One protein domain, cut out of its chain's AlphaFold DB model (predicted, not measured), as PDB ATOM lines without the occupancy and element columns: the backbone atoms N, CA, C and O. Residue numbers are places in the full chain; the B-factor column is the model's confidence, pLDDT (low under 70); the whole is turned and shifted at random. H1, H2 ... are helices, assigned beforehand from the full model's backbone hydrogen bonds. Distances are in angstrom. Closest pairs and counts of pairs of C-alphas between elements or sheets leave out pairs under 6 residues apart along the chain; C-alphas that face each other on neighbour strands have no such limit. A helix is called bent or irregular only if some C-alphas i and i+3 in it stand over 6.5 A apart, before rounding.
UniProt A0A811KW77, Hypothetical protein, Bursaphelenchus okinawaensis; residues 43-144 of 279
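What this domain is: This is residues 43 to 144 of the 279 residues of the protein "Hypothetical protein" of Bursaphelenchus okinawaensis (UniProt A0A811KW77). A long helix, H3, folds back sharply on itself as a narrow V, with H1 packed along its second arm on one side and H5 slanting across both arms on the other side. The short H2 makes the turn from H1 into the first arm, H4 packs on H5 near the open end of the V, and the tip of the V, residues 83 to 88, sticks out. The printed part has 102 residues with five named helices, H1 to H5 in order along the chain, and no named strand; the class is all helix. It is compact, with a radius of gyration of the C-alphas of 12.6 A and spans of 36 by 26 by 24 A.

Where its parts are: H1, residues 47 to 61, begins at C-alpha 47 at (29.707, 0.143, 13.149) and is 20.8 A long. H2 is residues 65 to 69. H3, residues 71 to 111, was assigned as one helix by its hydrogen bonds but is bent: C-alphas 84 and 87 are 9.5 A apart. Its arms are H3a, residues 71 to 84, 19.9 A, and H3b, residues 87 to 111, 27.8 A; C-alpha 84 is at (60.372, 0.288, 3.061). H3b is itself irregular, with C-alphas 103 and 106 9.2 A apart and a kink of 103 degrees near residue 104. H4 is residues 114 to 121, 10.3 A. H5, residues 125 to 142, is 25.9 A long and ends at C-alpha 142 at (47.039, -10.859, 0.291).

How they stand to each other: H3 is the hub, touching three other helices. H3a and H3b touch, closest at the C-alphas of Ile 82 and Gly 89, 4.1 A, and run opposite ways at a shallow tilt of 34 degrees, only just short of steep. H1 touches H3b, closest at the C-alphas of His 60 and Ala 96, 5.6 A, opposite ways at a shallow tilt of 7 degrees. H5 touches H3a with residues 127 to 134 alone, closest at the C-alphas of Pro 71 and Leu 131, 5.4 A, the same way at a shallow tilt of 28 degrees. With residues 138 to 142 alone it touches H3b, closest at the C-alphas of Cys 94 and Cys 142, 5.1 A, at a steep tilt of 61 degrees. H4 touches H5, closest at the C-alphas of Leu 114 and Ala 132, 5.4 A, at a steep tilt of 64 degrees. H2 touches H1, closest at the C-alphas of Ala 58 and Lys 65, 5.1 A; it only just touches H3a, only at the corner, with 3 pairs of C-alphas within 8 A, the closest those of Leu 67 and Leu 74, 4.8 A. H1 and H5 are apart. Every O i to N i+4 pair is within hydrogen-bond range in H1, H3a, H4 and H5, against 16 of 21 in H3b and 0 of 1 in H2, where 2 of 2 O i to N i+3 pairs are.

The domain as a whole: The C-alphas farthest apart, those of Arg 43 and His 84, are 37.6 A apart. The printed part has no cut, and the four links between the helices are tight. Mean pLDDT of the printed part is 92.6, and no printed residue is under 70.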
ATOM      1  N   ARG A  43      23.840  -7.024   4.248       77.31
ATOM      2  CA  ARG A  43      23.613  -6.946   5.695       77.31
ATOM      3  C   ARG A  43      24.151  -5.612   6.219       77.31
ATOM      4  O   ARG A  43      25.170  -5.124   5.751       77.31
ATOM      5  N   GLU A  44      23.474  -5.030   7.202       83.12
ATOM      6  CA  GLU A  44      23.946  -3.803   7.842       83.12
ATOM      7  C   GLU A  44      25.250  -4.063   8.617       83.12
ATOM      8  O   GLU A  44      25.334  -5.013   9.398       83.12
ATOM      9  N   CYS A  45      26.266  -3.225   8.392       89.25
ATOM     10  CA  CYS A  45      27.531  -3.297   9.121       89.25
ATOM     11  C   CYS A  45      27.338  -2.935  10.603       89.25
ATOM     12  O   CYS A  45      26.736  -1.911  10.938       89.25
ATOM     13  N   ASN A  46      27.924  -3.724  11.509       92.88
ATOM     14  CA  ASN A  46      28.058  -3.326  12.906       92.88
ATOM     15  C   ASN A  46      29.169  -2.273  13.045       92.88
ATOM     16  O   ASN A  46      30.348  -2.603  13.171       92.88
ATOM     17  N   LYS A  47      28.779  -0.994  13.063       91.62
ATOM     18  CA  LYS A  47      29.707   0.143  13.149       91.62
ATOM     19  C   LYS A  47      30.686   0.056  14.327       91.62
ATOM     20  O   LYS A  47      31.858   0.365  14.155       91.62
ATOM     21  N   TYR A  48      30.234  -0.379  15.504       94.25
ATOM     22  CA  TYR A  48      31.112  -0.487  16.676       94.25
ATOM     23  C   TYR A  48      32.165  -1.583  16.501       94.25
ATOM     24  O   TYR A  48      33.309  -1.412  16.921       94.25
ATOM     25  N   GLN A  49      31.790  -2.692  15.855       95.56
ATOM     26  CA  GLN A  49      32.736  -3.747  15.505       95.56
ATOM     27  C   GLN A  49      33.749  -3.240  14.474       95.56
ATOM     28  O   GLN A  49      34.939  -3.490  14.635       95.56
ATOM     29  N   LEU A  50      33.303  -2.486  13.463       95.19
ATOM     30  CA  LEU A  50      34.191  -1.886  12.465       95.19
ATOM     31  C   LEU A  50      35.223  -0.951  13.095       95.19
ATOM     32  O   LEU A  50      36.414  -1.182  12.922       95.19
ATOM     33  N   GLU A  51      34.792   0.021  13.900       95.50
ATOM     34  CA  GLU A  51      35.703   0.961  14.572       95.50
ATOM     35  C   GLU A  51      36.717   0.241  15.484       95.50
ATOM     36  O   GLU A  51      37.891   0.626  15.575       95.50
ATOM     37  N   TYR A  52      36.282  -0.828  16.160       97.69
ATOM     38  CA  TYR A  52      37.166  -1.671  16.962       97.69
ATOM     39  C   TYR A  52      38.193  -2.409  16.092       97.69
ATOM     40  O   TYR A  52      39.389  -2.360  16.389       97.69
ATOM     41  N   CYS A  53      37.754  -3.057  15.012       98.31
ATOM     42  CA  CYS A  53      38.629  -3.817  14.123       98.31
ATOM     43  C   CYS A  53      39.598  -2.914  13.344       98.31
ATOM     44  O   CYS A  53      40.765  -3.273  13.215       98.31
ATOM     45  N   GLU A  54      39.175  -1.726  12.906       97.62
ATOM     46  CA  GLU A  54      40.051  -0.697  12.319       97.62
ATOM     47  C   GLU A  54      41.114  -0.238  13.322       97.62
ATOM     48  O   GLU A  54      42.288  -0.100  12.978       97.62
ATOM     49  N   SER A  55      40.743  -0.087  14.598       98.12
ATOM     50  CA  SER A  55      41.710   0.225  15.655       98.12
ATOM     51  C   SER A  55      42.739  -0.898  15.846       98.12
ATOM     52  O   SER A  55      43.917  -0.610  16.043       98.12
ATOM     53  N   GLN A  56      42.330  -2.172  15.766       98.44
ATOM     54  CA  GLN A  56      43.274  -3.300  15.809       98.44
ATOM     55  C   GLN A  56      44.166  -3.332  14.564       98.44
ATOM     56  O   GLN A  56      45.378  -3.507  14.685       98.44
ATOM     57  N   LEU A  57      43.596  -3.108  13.378       98.19
ATOM     58  CA  LEU A  57      44.337  -3.026  12.122       98.19
ATOM     59  C   LEU A  57      45.407  -1.925  12.178       98.19
ATOM     60  O   LEU A  57      46.563  -2.184  11.845       98.19
ATOM     61  N   ALA A  58      45.063  -0.739  12.688       98.25
ATOM     62  CA  ALA A  58      46.012   0.355  12.896       98.25
ATOM     63  C   ALA A  58      47.177  -0.046  13.814       98.25
ATOM     64  O   ALA A  58      48.337   0.197  13.483       98.25
ATOM     65  N   ILE A  59      46.881  -0.718  14.935       97.94
ATOM     66  CA  ILE A  59      47.897  -1.225  15.873       97.94
ATOM     67  C   ILE A  59      48.819  -2.236  15.182       97.94
ATOM     68  O   ILE A  59      50.037  -2.145  15.324       97.94
ATOM     69  N   HIS A  60      48.260  -3.178  14.418       96.50
ATOM     70  CA  HIS A  60      49.040  -4.190  13.702       96.50
ATOM     71  C   HIS A  60      49.952  -3.592  12.627       96.50
ATOM     72  O   HIS A  60      51.063  -4.082  12.430       96.50
ATOM     73  N   LEU A  61      49.492  -2.541  11.950       96.38
ATOM     74  CA  LEU A  61      50.260  -1.824  10.934       96.38
ATOM     75  C   LEU A  61      51.227  -0.791  11.536       96.38
ATOM     76  O   LEU A  61      52.112  -0.309  10.835       96.38
ATOM     77  N   GLY A  62      51.085  -0.452  12.820       96.81
ATOM     78  CA  GLY A  62      51.881   0.592  13.464       96.81
ATOM     79  C   GLY A  62      51.558   2.001  12.957       96.81
ATOM     80  O   GLY A  62      52.450   2.846  12.914       96.81
ATOM     81  N   ILE A  63      50.305   2.251  12.563       97.38
ATOM     82  CA  ILE A  63      49.833   3.541  12.033       97.38
ATOM     83  C   ILE A  63      48.821   4.203  12.974       97.38
ATOM     84  O   ILE A  63      48.274   3.571  13.880       97.38
ATOM     85  N   ASP A  64      48.545   5.486  12.751       97.75
ATOM     86  CA  ASP A  64      47.489   6.197  13.473       97.75
ATOM     87  C   ASP A  64      46.101   5.724  13.003       97.75
ATOM     88  O   ASP A  64      45.788   5.742  11.813       97.75
ATOM     89  N   LYS A  65      45.239   5.327  13.948       96.88
ATOM     90  CA  LYS A  65      43.864   4.905  13.653       96.88
ATOM     91  C   LYS A  65      43.007   6.025  13.060       96.88
ATOM     92  O   LYS A  65      42.039   5.744  12.360       96.88
ATOM     93  N   ASP A  66      43.331   7.294  13.316       96.50
ATOM     94  CA  ASP A  66      42.576   8.406  12.733       96.50
ATOM     95  C   ASP A  66      42.809   8.533  11.214       96.50
ATOM     96  O   ASP A  66      42.071   9.259  10.545       96.50
ATOM     97  N   LEU A  67      43.757   7.775  10.639       96.44
ATOM     98  CA  LEU A  67      43.934   7.665   9.190       96.44
ATOM     99  C   LEU A  67      42.749   6.997   8.482       96.44
ATOM    100  O   LEU A  67      42.508   7.312   7.325       96.44
ATOM    101  N   PHE A  68      41.932   6.174   9.150       95.25
ATOM    102  CA  PHE A  68      40.701   5.642   8.536       95.25
ATOM    103  C   PHE A  68      39.690   6.746   8.174       95.25
ATOM    104  O   PHE A  68      38.880   6.580   7.268       95.25
ATOM    105  N   LYS A  69      39.802   7.931   8.794       94.88
ATOM    106  CA  LYS A  69      39.039   9.138   8.422       94.88
ATOM    107  C   LYS A  69      39.706   9.963   7.317       94.88
ATOM    108  O   LYS A  69      39.165  10.984   6.901       94.88
ATOM    109  N   LYS A  70      40.903   9.559   6.891       94.31
ATOM    110  CA  LYS A  70      41.763  10.213   5.899       94.31
ATOM    111  C   LYS A  70      42.310   9.160   4.920       94.31
ATOM    112  O   LYS A  70      43.504   8.855   4.950       94.31
ATOM    113  N   PRO A  71      41.451   8.544   4.083       91.44
ATOM    114  CA  PRO A  71      41.814   7.339   3.331       91.44
ATOM    115  C   PRO A  71      42.992   7.524   2.365       91.44
ATOM    116  O   PRO A  71      43.760   6.593   2.140       91.44
ATOM    117  N   VAL A  72      43.189   8.737   1.838       87.75
ATOM    118  CA  VAL A  72      44.363   9.089   1.023       87.75
ATOM    119  C   VAL A  72      45.662   8.919   1.819       87.75
ATOM    120  O   VAL A  72      46.624   8.317   1.341       87.75
ATOM    121  N   GLU A  73      45.709   9.460   3.033       93.38
ATOM    122  CA  GLU A  73      46.855   9.368   3.930       93.38
ATOM    123  C   GLU A  73      47.029   7.950   4.479       93.38
ATOM    124  O   GLU A  73      48.162   7.477   4.535       93.38
ATOM    125  N   LEU A  74      45.934   7.251   4.804       95.06
ATOM    126  CA  LEU A  74      45.955   5.831   5.184       95.06
ATOM    127  C   LEU A  74      46.697   4.997   4.147       95.06
ATOM    128  O   LEU A  74      47.658   4.302   4.472       95.06
ATOM    129  N   VAL A  75      46.266   5.108   2.893       92.38
ATOM    130  CA  VAL A  75      46.886   4.421   1.768       92.38
ATOM    131  C   VAL A  75      48.381   4.725   1.709       92.38
ATOM    132  O   VAL A  75      49.187   3.800   1.675       92.38
ATOM    133  N   ARG A  76      48.767   6.007   1.737       90.69
ATOM    134  CA  ARG A  76      50.177   6.418   1.636       90.69
ATOM    135  C   ARG A  76      51.027   5.831   2.766       90.69
ATOM    136  O   ARG A  76      52.162   5.431   2.520       90.69
ATOM    137  N   GLU A  77      50.508   5.766   3.991       94.19
ATOM    138  CA  GLU A  77      51.228   5.154   5.115       94.19
ATOM    139  C   GLU A  77      51.350   3.634   4.966       94.19
ATOM    140  O   GLU A  77      52.420   3.079   5.221       94.19
ATOM    141  N   VAL A  78      50.313   2.949   4.480       93.50
ATOM    142  CA  VAL A  78      50.397   1.504   4.218       93.50
ATOM    143  C   VAL A  78      51.367   1.196   3.083       93.50
ATOM    144  O   VAL A  78      52.184   0.287   3.210       93.50
ATOM    145  N   GLU A  79      51.366   1.981   2.008       89.81
ATOM    146  CA  GLU A  79      52.350   1.844   0.932       89.81
ATOM    147  C   GLU A  79      53.780   1.975   1.458       89.81
ATOM    148  O   GLU A  79      54.625   1.145   1.130       89.81
ATOM    149  N   LYS A  80      54.052   2.959   2.325       91.00
ATOM    150  CA  LYS A  80      55.372   3.116   2.955       91.00
ATOM    151  C   LYS A  80      55.797   1.864   3.715       91.00
ATOM    152  O   LYS A  80      56.962   1.487   3.624       91.00
ATOM    153  N   ILE A  81      54.885   1.198   4.429       92.00
ATOM    154  CA  ILE A  81      55.190  -0.069   5.118       92.00
ATOM    155  C   ILE A  81      55.677  -1.115   4.114       92.00
ATOM    156  O   ILE A  81      56.658  -1.811   4.391       92.00
ATOM    157  N   ILE A  82      55.018  -1.215   2.959       89.44
ATOM    158  CA  ILE A  82      55.353  -2.195   1.926       89.44
ATOM    159  C   ILE A  82      56.676  -1.824   1.237       89.44
ATOM    160  O   ILE A  82      57.603  -2.630   1.242       89.44
ATOM    161  N   PHE A  83      56.815  -0.596   0.732       86.06
ATOM    162  CA  PHE A  83      58.023  -0.121   0.045       86.06
ATOM    163  C   PHE A  83      59.270  -0.138   0.934       86.06
ATOM    164  O   PHE A  83      60.318  -0.601   0.504       86.06
ATOM    165  N   HIS A  84      59.185   0.278   2.200       86.94
ATOM    166  CA  HIS A  84      60.372   0.288   3.061       86.94
ATOM    167  C   HIS A  84      60.846  -1.106   3.490       86.94
ATOM    168  O   HIS A  84      62.023  -1.268   3.804       86.94
ATOM    169  N   ASN A  85      59.954  -2.102   3.528       87.25
ATOM    170  CA  ASN A  85      60.261  -3.426   4.085       87.25
ATOM    171  C   ASN A  85      60.186  -4.565   3.051       87.25
ATOM    172  O   ASN A  85      60.357  -5.734   3.409       87.25
ATOM    173  N   GLY A  86      59.897  -4.244   1.790       88.75
ATOM    174  CA  GLY A  86      59.702  -5.191   0.700       88.75
ATOM    175  C   GLY A  86      58.750  -6.334   1.042       88.75
ATOM    176  O   GLY A  86      57.664  -6.122   1.586       88.75
ATOM    177  N   ASN A  87      59.180  -7.573   0.793       90.75
ATOM    178  CA  ASN A  87      58.385  -8.771   1.088       90.75
ATOM    179  C   ASN A  87      57.940  -8.862   2.554       90.75
ATOM    180  O   ASN A  87      56.831  -9.316   2.825       90.75
ATOM    181  N   THR A  88      58.762  -8.410   3.504       93.50
ATOM    182  CA  THR A  88      58.371  -8.367   4.923       93.50
ATOM    183  C   THR A  88      57.227  -7.379   5.144       93.50
ATOM    184  O   THR A  88      56.315  -7.660   5.917       93.50
ATOM    185  N   GLY A  89      57.234  -6.252   4.430       92.50
ATOM    186  CA  GLY A  89      56.143  -5.280   4.440       92.50
ATOM    187  C   GLY A  89      54.833  -5.878   3.931       92.50
ATOM    188  O   GLY A  89      53.821  -5.783   4.623       92.50
ATOM    189  N   ILE A  90      54.868  -6.582   2.792       93.12
ATOM    190  CA  ILE A  90      53.701  -7.311   2.255       93.12
ATOM    191  C   ILE A  90      53.180  -8.323   3.283       93.12
ATOM    192  O   ILE A  90      51.994  -8.339   3.598       93.12
ATOM    193  N   LEU A  91      54.065  -9.148   3.852       95.25
ATOM    194  CA  LEU A  91      53.692 -10.156   4.850       95.25
ATOM    195  C   LEU A  91      53.036  -9.531   6.089       95.25
ATOM    196  O   LEU A  91      52.052 -10.073   6.595       95.25
ATOM    197  N   ASN A  92      53.541  -8.386   6.554       95.06
ATOM    198  CA  ASN A  92      52.972  -7.660   7.687       95.06
ATOM    199  C   ASN A  92      51.571  -7.127   7.371       95.06
ATOM    200  O   ASN A  92      50.648  -7.344   8.159       95.06
ATOM    201  N   VAL A  93      51.390  -6.501   6.203       95.94
ATOM    202  CA  VAL A  93      50.076  -6.021   5.749       95.94
ATOM    203  C   VAL A  93      49.095  -7.186   5.617       95.94
ATOM    204  O   VAL A  93      47.967  -7.091   6.095       95.94
ATOM    205  N   CYS A  94      49.524  -8.323   5.071       97.50
ATOM    206  CA  CYS A  94      48.658  -9.486   4.890       97.50
ATOM    207  C   CYS A  94      48.308 -10.219   6.176       97.50
ATOM    208  O   CYS A  94      47.183 -10.714   6.327       97.50
ATOM    209  N   LYS A  95      49.221 -10.231   7.146       97.56
ATOM    210  CA  LYS A  95      48.889 -10.658   8.499       97.56
ATOM    211  C   LYS A  95      47.841  -9.730   9.116       97.56
ATOM    212  O   LYS A  95      46.818 -10.220   9.588       97.56
ATOM    213  N   ALA A  96      48.058  -8.416   9.058       98.06
ATOM    214  CA  ALA A  96      47.133  -7.431   9.613       98.06
ATOM    215  C   ALA A  96      45.744  -7.507   8.948       98.06
ATOM    216  O   ALA A  96      44.727  -7.503   9.638       98.06
ATOM    217  N   ARG A  97      45.697  -7.693   7.621       97.62
ATOM    218  CA  ARG A  97      44.473  -7.969   6.853       97.62
ATOM    219  C   ARG A  97      43.744  -9.207   7.362       97.62
ATOM    220  O   ARG A  97      42.527  -9.187   7.510       97.62
ATOM    221  N   THR A  98      44.469 -10.301   7.593       98.19
ATOM    222  CA  THR A  98      43.884 -11.569   8.060       98.19
ATOM    223  C   THR A  98      43.271 -11.414   9.450       98.19
ATOM    224  O   THR A  98      42.154 -11.883   9.688       98.19
ATOM    225  N   ASP A  99      43.965 -10.708  10.341       98.31
ATOM    226  CA  ASP A  99      43.486 -10.414  11.692       98.31
ATOM    227  C   ASP A  99      42.254  -9.479  11.641       98.31
ATOM    228  O   ASP A  99      41.255  -9.740  12.312       98.31
ATOM    229  N   PHE A 100      42.255  -8.466  10.761       98.50
ATOM    230  CA  PHE A 100      41.111  -7.575  10.511       98.50
ATOM    231  C   PHE A 100      39.881  -8.319   9.964       98.50
ATOM    232  O   PHE A 100      38.782  -8.192  10.508       98.50
ATOM    233  N   HIS A 101      40.066  -9.158   8.942       98.12
ATOM    234  CA  HIS A 101      39.001  -9.996   8.388       98.12
ATOM    235  C   HIS A 101      38.417 -10.934   9.453       98.12
ATOM    236  O   HIS A 101      37.202 -11.082   9.571       98.12
ATOM    237  N   THR A 102      39.278 -11.544  10.273       98.06
ATOM    238  CA  THR A 102      38.853 -12.418  11.377       98.06
ATOM    239  C   THR A 102      38.086 -11.645  12.450       98.06
ATOM    240  O   THR A 102      37.079 -12.142  12.951       98.06
ATOM    241  N   CYS A 103      38.520 -10.424  12.771       98.31
ATOM    242  CA  CYS A 103      37.861  -9.547  13.736       98.31
ATOM    243  C   CYS A 103      36.428  -9.189  13.315       98.31
ATOM    244  O   CYS A 103      35.529  -9.169  14.157       98.31
ATOM    245  N   LEU A 104      36.194  -8.934  12.025       96.94
ATOM    246  CA  LEU A 104      34.857  -8.632  11.497       96.94
ATOM    247  C   LEU A 104      34.003  -9.887  11.277       96.94
ATOM    248  O   LEU A 104      32.776  -9.834  11.380       96.94
ATOM    249  N   GLY A 105      34.629 -11.025  10.975       96.12
ATOM    250  CA  GLY A 105      33.938 -12.291  10.754       96.12
ATOM    251  C   GLY A 105      32.869 -12.171   9.665       96.12
ATOM    252  O   GLY A 105      33.152 -11.775   8.537       96.12
ATOM    253  N   SER A 106      31.617 -12.498  10.000       93.81
ATOM    254  CA  SER A 106      30.502 -12.427   9.044       93.81
ATOM    255  C   SER A 106      30.149 -11.007   8.594       93.81
ATOM    256  O   SER A 106      29.446 -10.861   7.598       93.81
ATOM    257  N   ASP A 107      30.582  -9.979   9.330       93.81
ATOM    258  CA  ASP A 107      30.310  -8.579   8.991       93.81
ATOM    259  C   ASP A 107      31.341  -7.999   8.012       93.81
ATOM    260  O   ASP A 107      31.142  -6.885   7.543       93.81
ATOM    261  N   TYR A 108      32.404  -8.736   7.658       95.25
ATOM    262  CA  TYR A 108      33.492  -8.227   6.816       95.25
ATOM    263  C   TYR A 108      32.984  -7.608   5.508       95.25
ATOM    264  O   TYR A 108      33.137  -6.409   5.301       95.25
ATOM    265  N   ALA A 109      32.280  -8.397   4.689       92.00
ATOM    266  CA  ALA A 109      31.772  -7.942   3.395       92.00
ATOM    267  C   ALA A 109      30.802  -6.756   3.517       92.00
ATOM    268  O   ALA A 109      30.791  -5.883   2.664       92.00
ATOM    269  N   ALA A 110      30.001  -6.709   4.585       91.69
ATOM    270  CA  ALA A 110      29.112  -5.582   4.840       91.69
ATOM    271  C   ALA A 110      29.891  -4.324   5.247       91.69
ATOM    272  O   ALA A 110      29.534  -3.225   4.850       91.69
ATOM    273  N   CYS A 111      30.935  -4.459   6.058       93.56
ATOM    274  CA  CYS A 111      31.653  -3.319   6.615       93.56
ATOM    275  C   CYS A 111      32.711  -2.719   5.682       93.56
ATOM    276  O   CYS A 111      33.081  -1.565   5.883       93.56
ATOM    277  N   THR A 112      33.173  -3.462   4.675       93.06
ATOM    278  CA  THR A 112      34.109  -2.966   3.651       93.06
ATOM    279  C   THR A 112      33.421  -2.554   2.344       93.06
ATOM    280  O   THR A 112      34.091  -2.087   1.429       93.06
ATOM    281  N   ASP A 113      32.100  -2.726   2.250       89.31
ATOM    282  CA  ASP A 113      31.263  -2.295   1.124       89.31
ATOM    283  C   ASP A 113      31.168  -0.761   1.047       89.31
ATOM    284  O   ASP A 113      31.024  -0.078   2.070       89.31
ATOM    285  N   LEU A 114      31.221  -0.212  -0.172       87.56
ATOM    286  CA  LEU A 114      31.256   1.235  -0.395       87.56
ATOM    287  C   LEU A 114      30.018   1.932   0.171       87.56
ATOM    288  O   LEU A 114      30.130   2.984   0.805       87.56
ATOM    289  N   PHE A 115      28.830   1.363  -0.036       84.12
ATOM    290  CA  PHE A 115      27.575   1.978   0.388       84.12
ATOM    291  C   PHE A 115      27.451   2.005   1.906       84.12
ATOM    292  O   PHE A 115      26.980   2.996   2.473       84.12
ATOM    293  N   ASN A 116      27.914   0.958   2.585       85.81
ATOM    294  CA  ASN A 116      27.968   0.957   4.042       85.81
ATOM    295  C   ASN A 116      29.019   1.936   4.581       85.81
ATOM    296  O   ASN A 116      28.724   2.664   5.532       85.81
ATOM    297  N   ILE A 117      30.198   2.037   3.959       90.00
ATOM    298  CA  ILE A 117      31.203   3.043   4.337       90.00
ATOM    299  C   ILE A 117      30.621   4.460   4.190       90.00
ATOM    300  O   ILE A 117      30.671   5.249   5.141       90.00
ATOM    301  N   LEU A 118      29.987   4.756   3.049       85.88
ATOM    302  CA  LEU A 118      29.293   6.025   2.790       85.88
ATOM    303  C   LEU A 118      28.240   6.328   3.860       85.88
ATOM    304  O   LEU A 118      28.170   7.446   4.373       85.88
ATOM    305  N   LYS A 119      27.423   5.330   4.212       83.75
ATOM    306  CA  LYS A 119      26.320   5.483   5.167       83.75
ATOM    307  C   LYS A 119      26.807   5.713   6.601       83.75
ATOM    308  O   LYS A 119      26.204   6.514   7.316       83.75
ATOM    309  N   PHE A 120      27.850   5.013   7.053       82.44
ATOM    310  CA  PHE A 120      28.172   4.925   8.487       82.44
ATOM    311  C   PHE A 120      29.392   5.719   8.940       82.44
ATOM    312  O   PHE A 120      29.444   6.110  10.117       82.44
ATOM    313  N   GLN A 121      30.358   5.959   8.052       84.25
ATOM    314  CA  GLN A 121      31.606   6.631   8.418       84.25
ATOM    315  C   GLN A 121      31.571   8.150   8.201       84.25
ATOM    316  O   GLN A 121      32.443   8.857   8.698       84.25
ATOM    317  N   GLY A 122      30.548   8.676   7.515       84.19
ATOM    318  CA  GLY A 122      30.423  10.116   7.256       84.19
ATOM    319  C   GLY A 122      31.517  10.665   6.331       84.19
ATOM    320  O   GLY A 122      31.806  11.860   6.365       84.19
ATOM    321  N   LEU A 123      32.135   9.787   5.539       86.94
ATOM    322  CA  LEU A 123      33.143  10.128   4.544       86.94
ATOM    323  C   LEU A 123      32.502  10.769   3.309       86.94
ATOM    324  O   LEU A 123      31.322  10.572   3.014       86.94
ATOM    325  N   THR A 124      33.299  11.530   2.557       86.12
ATOM    326  CA  THR A 124      32.873  12.006   1.237       86.12
ATOM    327  C   THR A 124      32.740  10.833   0.261       86.12
ATOM    328  O   THR A 124      33.331   9.777   0.474       86.12
ATOM    329  N   GLY A 125      32.020  11.034  -0.850       81.44
ATOM    330  CA  GLY A 125      31.923  10.048  -1.936       81.44
ATOM    331  C   GLY A 125      33.280   9.479  -2.366       81.44
ATOM    332  O   GLY A 125      33.459   8.271  -2.482       81.44
ATOM    333  N   ARG A 126      34.254  10.380  -2.536       82.62
ATOM    334  CA  ARG A 126      35.629  10.053  -2.915       82.62
ATOM    335  C   ARG A 126      36.356   9.275  -1.819       82.62
ATOM    336  O   ARG A 126      36.979   8.266  -2.119       82.62
ATOM    337  N   ASP A 127      36.296   9.741  -0.575       86.06
ATOM    338  CA  ASP A 127      37.043   9.113   0.521       86.06
ATOM    339  C   ASP A 127      36.496   7.722   0.845       86.06
ATOM    340  O   ASP A 127      37.270   6.790   1.041       86.06
ATOM    341  N   ALA A 128      35.173   7.552   0.822       89.00
ATOM    342  CA  ALA A 128      34.551   6.245   0.987       89.00
ATOM    343  C   ALA A 128      34.971   5.269  -0.119       89.00
ATOM    344  O   ALA A 128      35.285   4.119   0.177       89.00
ATOM    345  N   PHE A 129      35.040   5.739  -1.373       87.31
ATOM    346  CA  PHE A 129      35.552   4.936  -2.481       87.31
ATOM    347  C   PHE A 129      36.999   4.511  -2.250       87.31
ATOM    348  O   PHE A 129      37.315   3.337  -2.392       87.31
ATOM    349  N   ILE A 130      37.875   5.445  -1.868       88.88
ATOM    350  CA  ILE A 130      39.290   5.142  -1.613       88.88
ATOM    351  C   ILE A 130      39.424   4.128  -0.474       88.88
ATOM    352  O   ILE A 130      40.259   3.232  -0.556       88.88
ATOM    353  N   LEU A 131      38.599   4.233   0.569       93.19
ATOM    354  CA  LEU A 131      38.623   3.283   1.677       93.19
ATOM    355  C   LEU A 131      38.108   1.890   1.271       93.19
ATOM    356  O   LEU A 131      38.706   0.887   1.653       93.19
ATOM    357  N   ALA A 132      37.046   1.815   0.466       92.19
ATOM    358  CA  ALA A 132      36.559   0.550  -0.089       92.19
ATOM    359  C   ALA A 132      37.603  -0.096  -1.021       92.19
ATOM    360  O   ALA A 132      37.913  -1.279  -0.882       92.19
ATOM    361  N   ASP A 133      38.211   0.696  -1.914       90.44
ATOM    362  CA  ASP A 133      39.297   0.264  -2.805       90.44
ATOM    363  C   ASP A 133      40.522  -0.212  -2.017       90.44
ATOM    364  O   ASP A 133      41.167  -1.193  -2.381       90.44
ATOM    365  N   PHE A 134      40.840   0.456  -0.907       94.06
ATOM    366  CA  PHE A 134      41.906   0.042  -0.003       94.06
ATOM    367  C   PHE A 134      41.650  -1.359   0.564       94.06
ATOM    368  O   PHE A 134      42.533  -2.216   0.476       94.06
ATOM    369  N   TYR A 135      40.448  -1.623   1.084       95.38
ATOM    370  CA  TYR A 135      40.101  -2.948   1.596       95.38
ATOM    371  C   TYR A 135      40.119  -4.023   0.500       95.38
ATOM    372  O   TYR A 135      40.699  -5.090   0.715       95.38
ATOM    373  N   ASP A 136      39.561  -3.748  -0.682       92.81
ATOM    374  CA  ASP A 136      39.513  -4.736  -1.769       92.81
ATOM    375  C   ASP A 136      40.901  -5.041  -2.369       92.81
ATOM    376  O   ASP A 136      41.223  -6.194  -2.671       92.81
ATOM    377  N   ASN A 137      41.779  -4.040  -2.477       92.06
ATOM    378  CA  ASN A 137      43.160  -4.272  -2.906       92.06
ATOM    379  C   ASN A 137      43.985  -4.987  -1.841       92.06
ATOM    380  O   ASN A 137      44.765  -5.864  -2.195       92.06
ATOM    381  N   MET A 138      43.801  -4.684  -0.550       94.19
ATOM    382  CA  MET A 138      44.420  -5.487   0.510       94.19
ATOM    383  C   MET A 138      43.993  -6.957   0.408       94.19
ATOM    384  O   MET A 138      44.814  -7.859   0.576       94.19
ATOM    385  N   ASP A 139      42.724  -7.216   0.094       94.56
ATOM    386  CA  ASP A 139      42.214  -8.565  -0.146       94.56
ATOM    387  C   ASP A 139      42.866  -9.232  -1.350       94.56
ATOM    388  O   ASP A 139      43.227 -10.413  -1.282       94.56
ATOM    389  N   PHE A 140      43.035  -8.498  -2.445       94.56
ATOM    390  CA  PHE A 140      43.721  -8.998  -3.624       94.56
ATOM    391  C   PHE A 140      45.192  -9.298  -3.343       94.56
ATOM    392  O   PHE A 140      45.620 -10.440  -3.523       94.56
ATOM    393  N   ASP A 141      45.935  -8.305  -2.861       93.69
ATOM    394  CA  ASP A 141      47.378  -8.365  -2.626       93.69
ATOM    395  C   ASP A 141      47.740  -9.474  -1.629       93.69
ATOM    396  O   ASP A 141      48.808 -10.072  -1.729       93.69
ATOM    397  N   CYS A 142      46.829  -9.820  -0.715       96.38
ATOM    398  CA  CYS A 142      47.039 -10.859   0.291       96.38
ATOM    399  C   CYS A 142      46.431 -12.222  -0.036       96.38
ATOM    400  O   CYS A 142      46.691 -13.187   0.683       96.38
ATOM    401  N   ASN A 143      45.660 -12.327  -1.119       95.12
ATOM    402  CA  ASN A 143      45.117 -13.593  -1.603       95.12
ATOM    403  C   ASN A 143      45.512 -13.821  -3.067       95.12
ATOM    404  O   ASN A 143      46.545 -14.425  -3.346       95.12
ATOM    405  N   GLY A 144      44.691 -13.345  -4.007       91.56
ATOM    406  CA  GLY A 144      44.832 -13.647  -5.434       91.56
ATOM    407  C   GLY A 144      46.139 -13.150  -6.055       91.56
ATOM    408  O   GLY A 144      46.687 -13.828  -6.919       91.56
TER     409      GLY A 144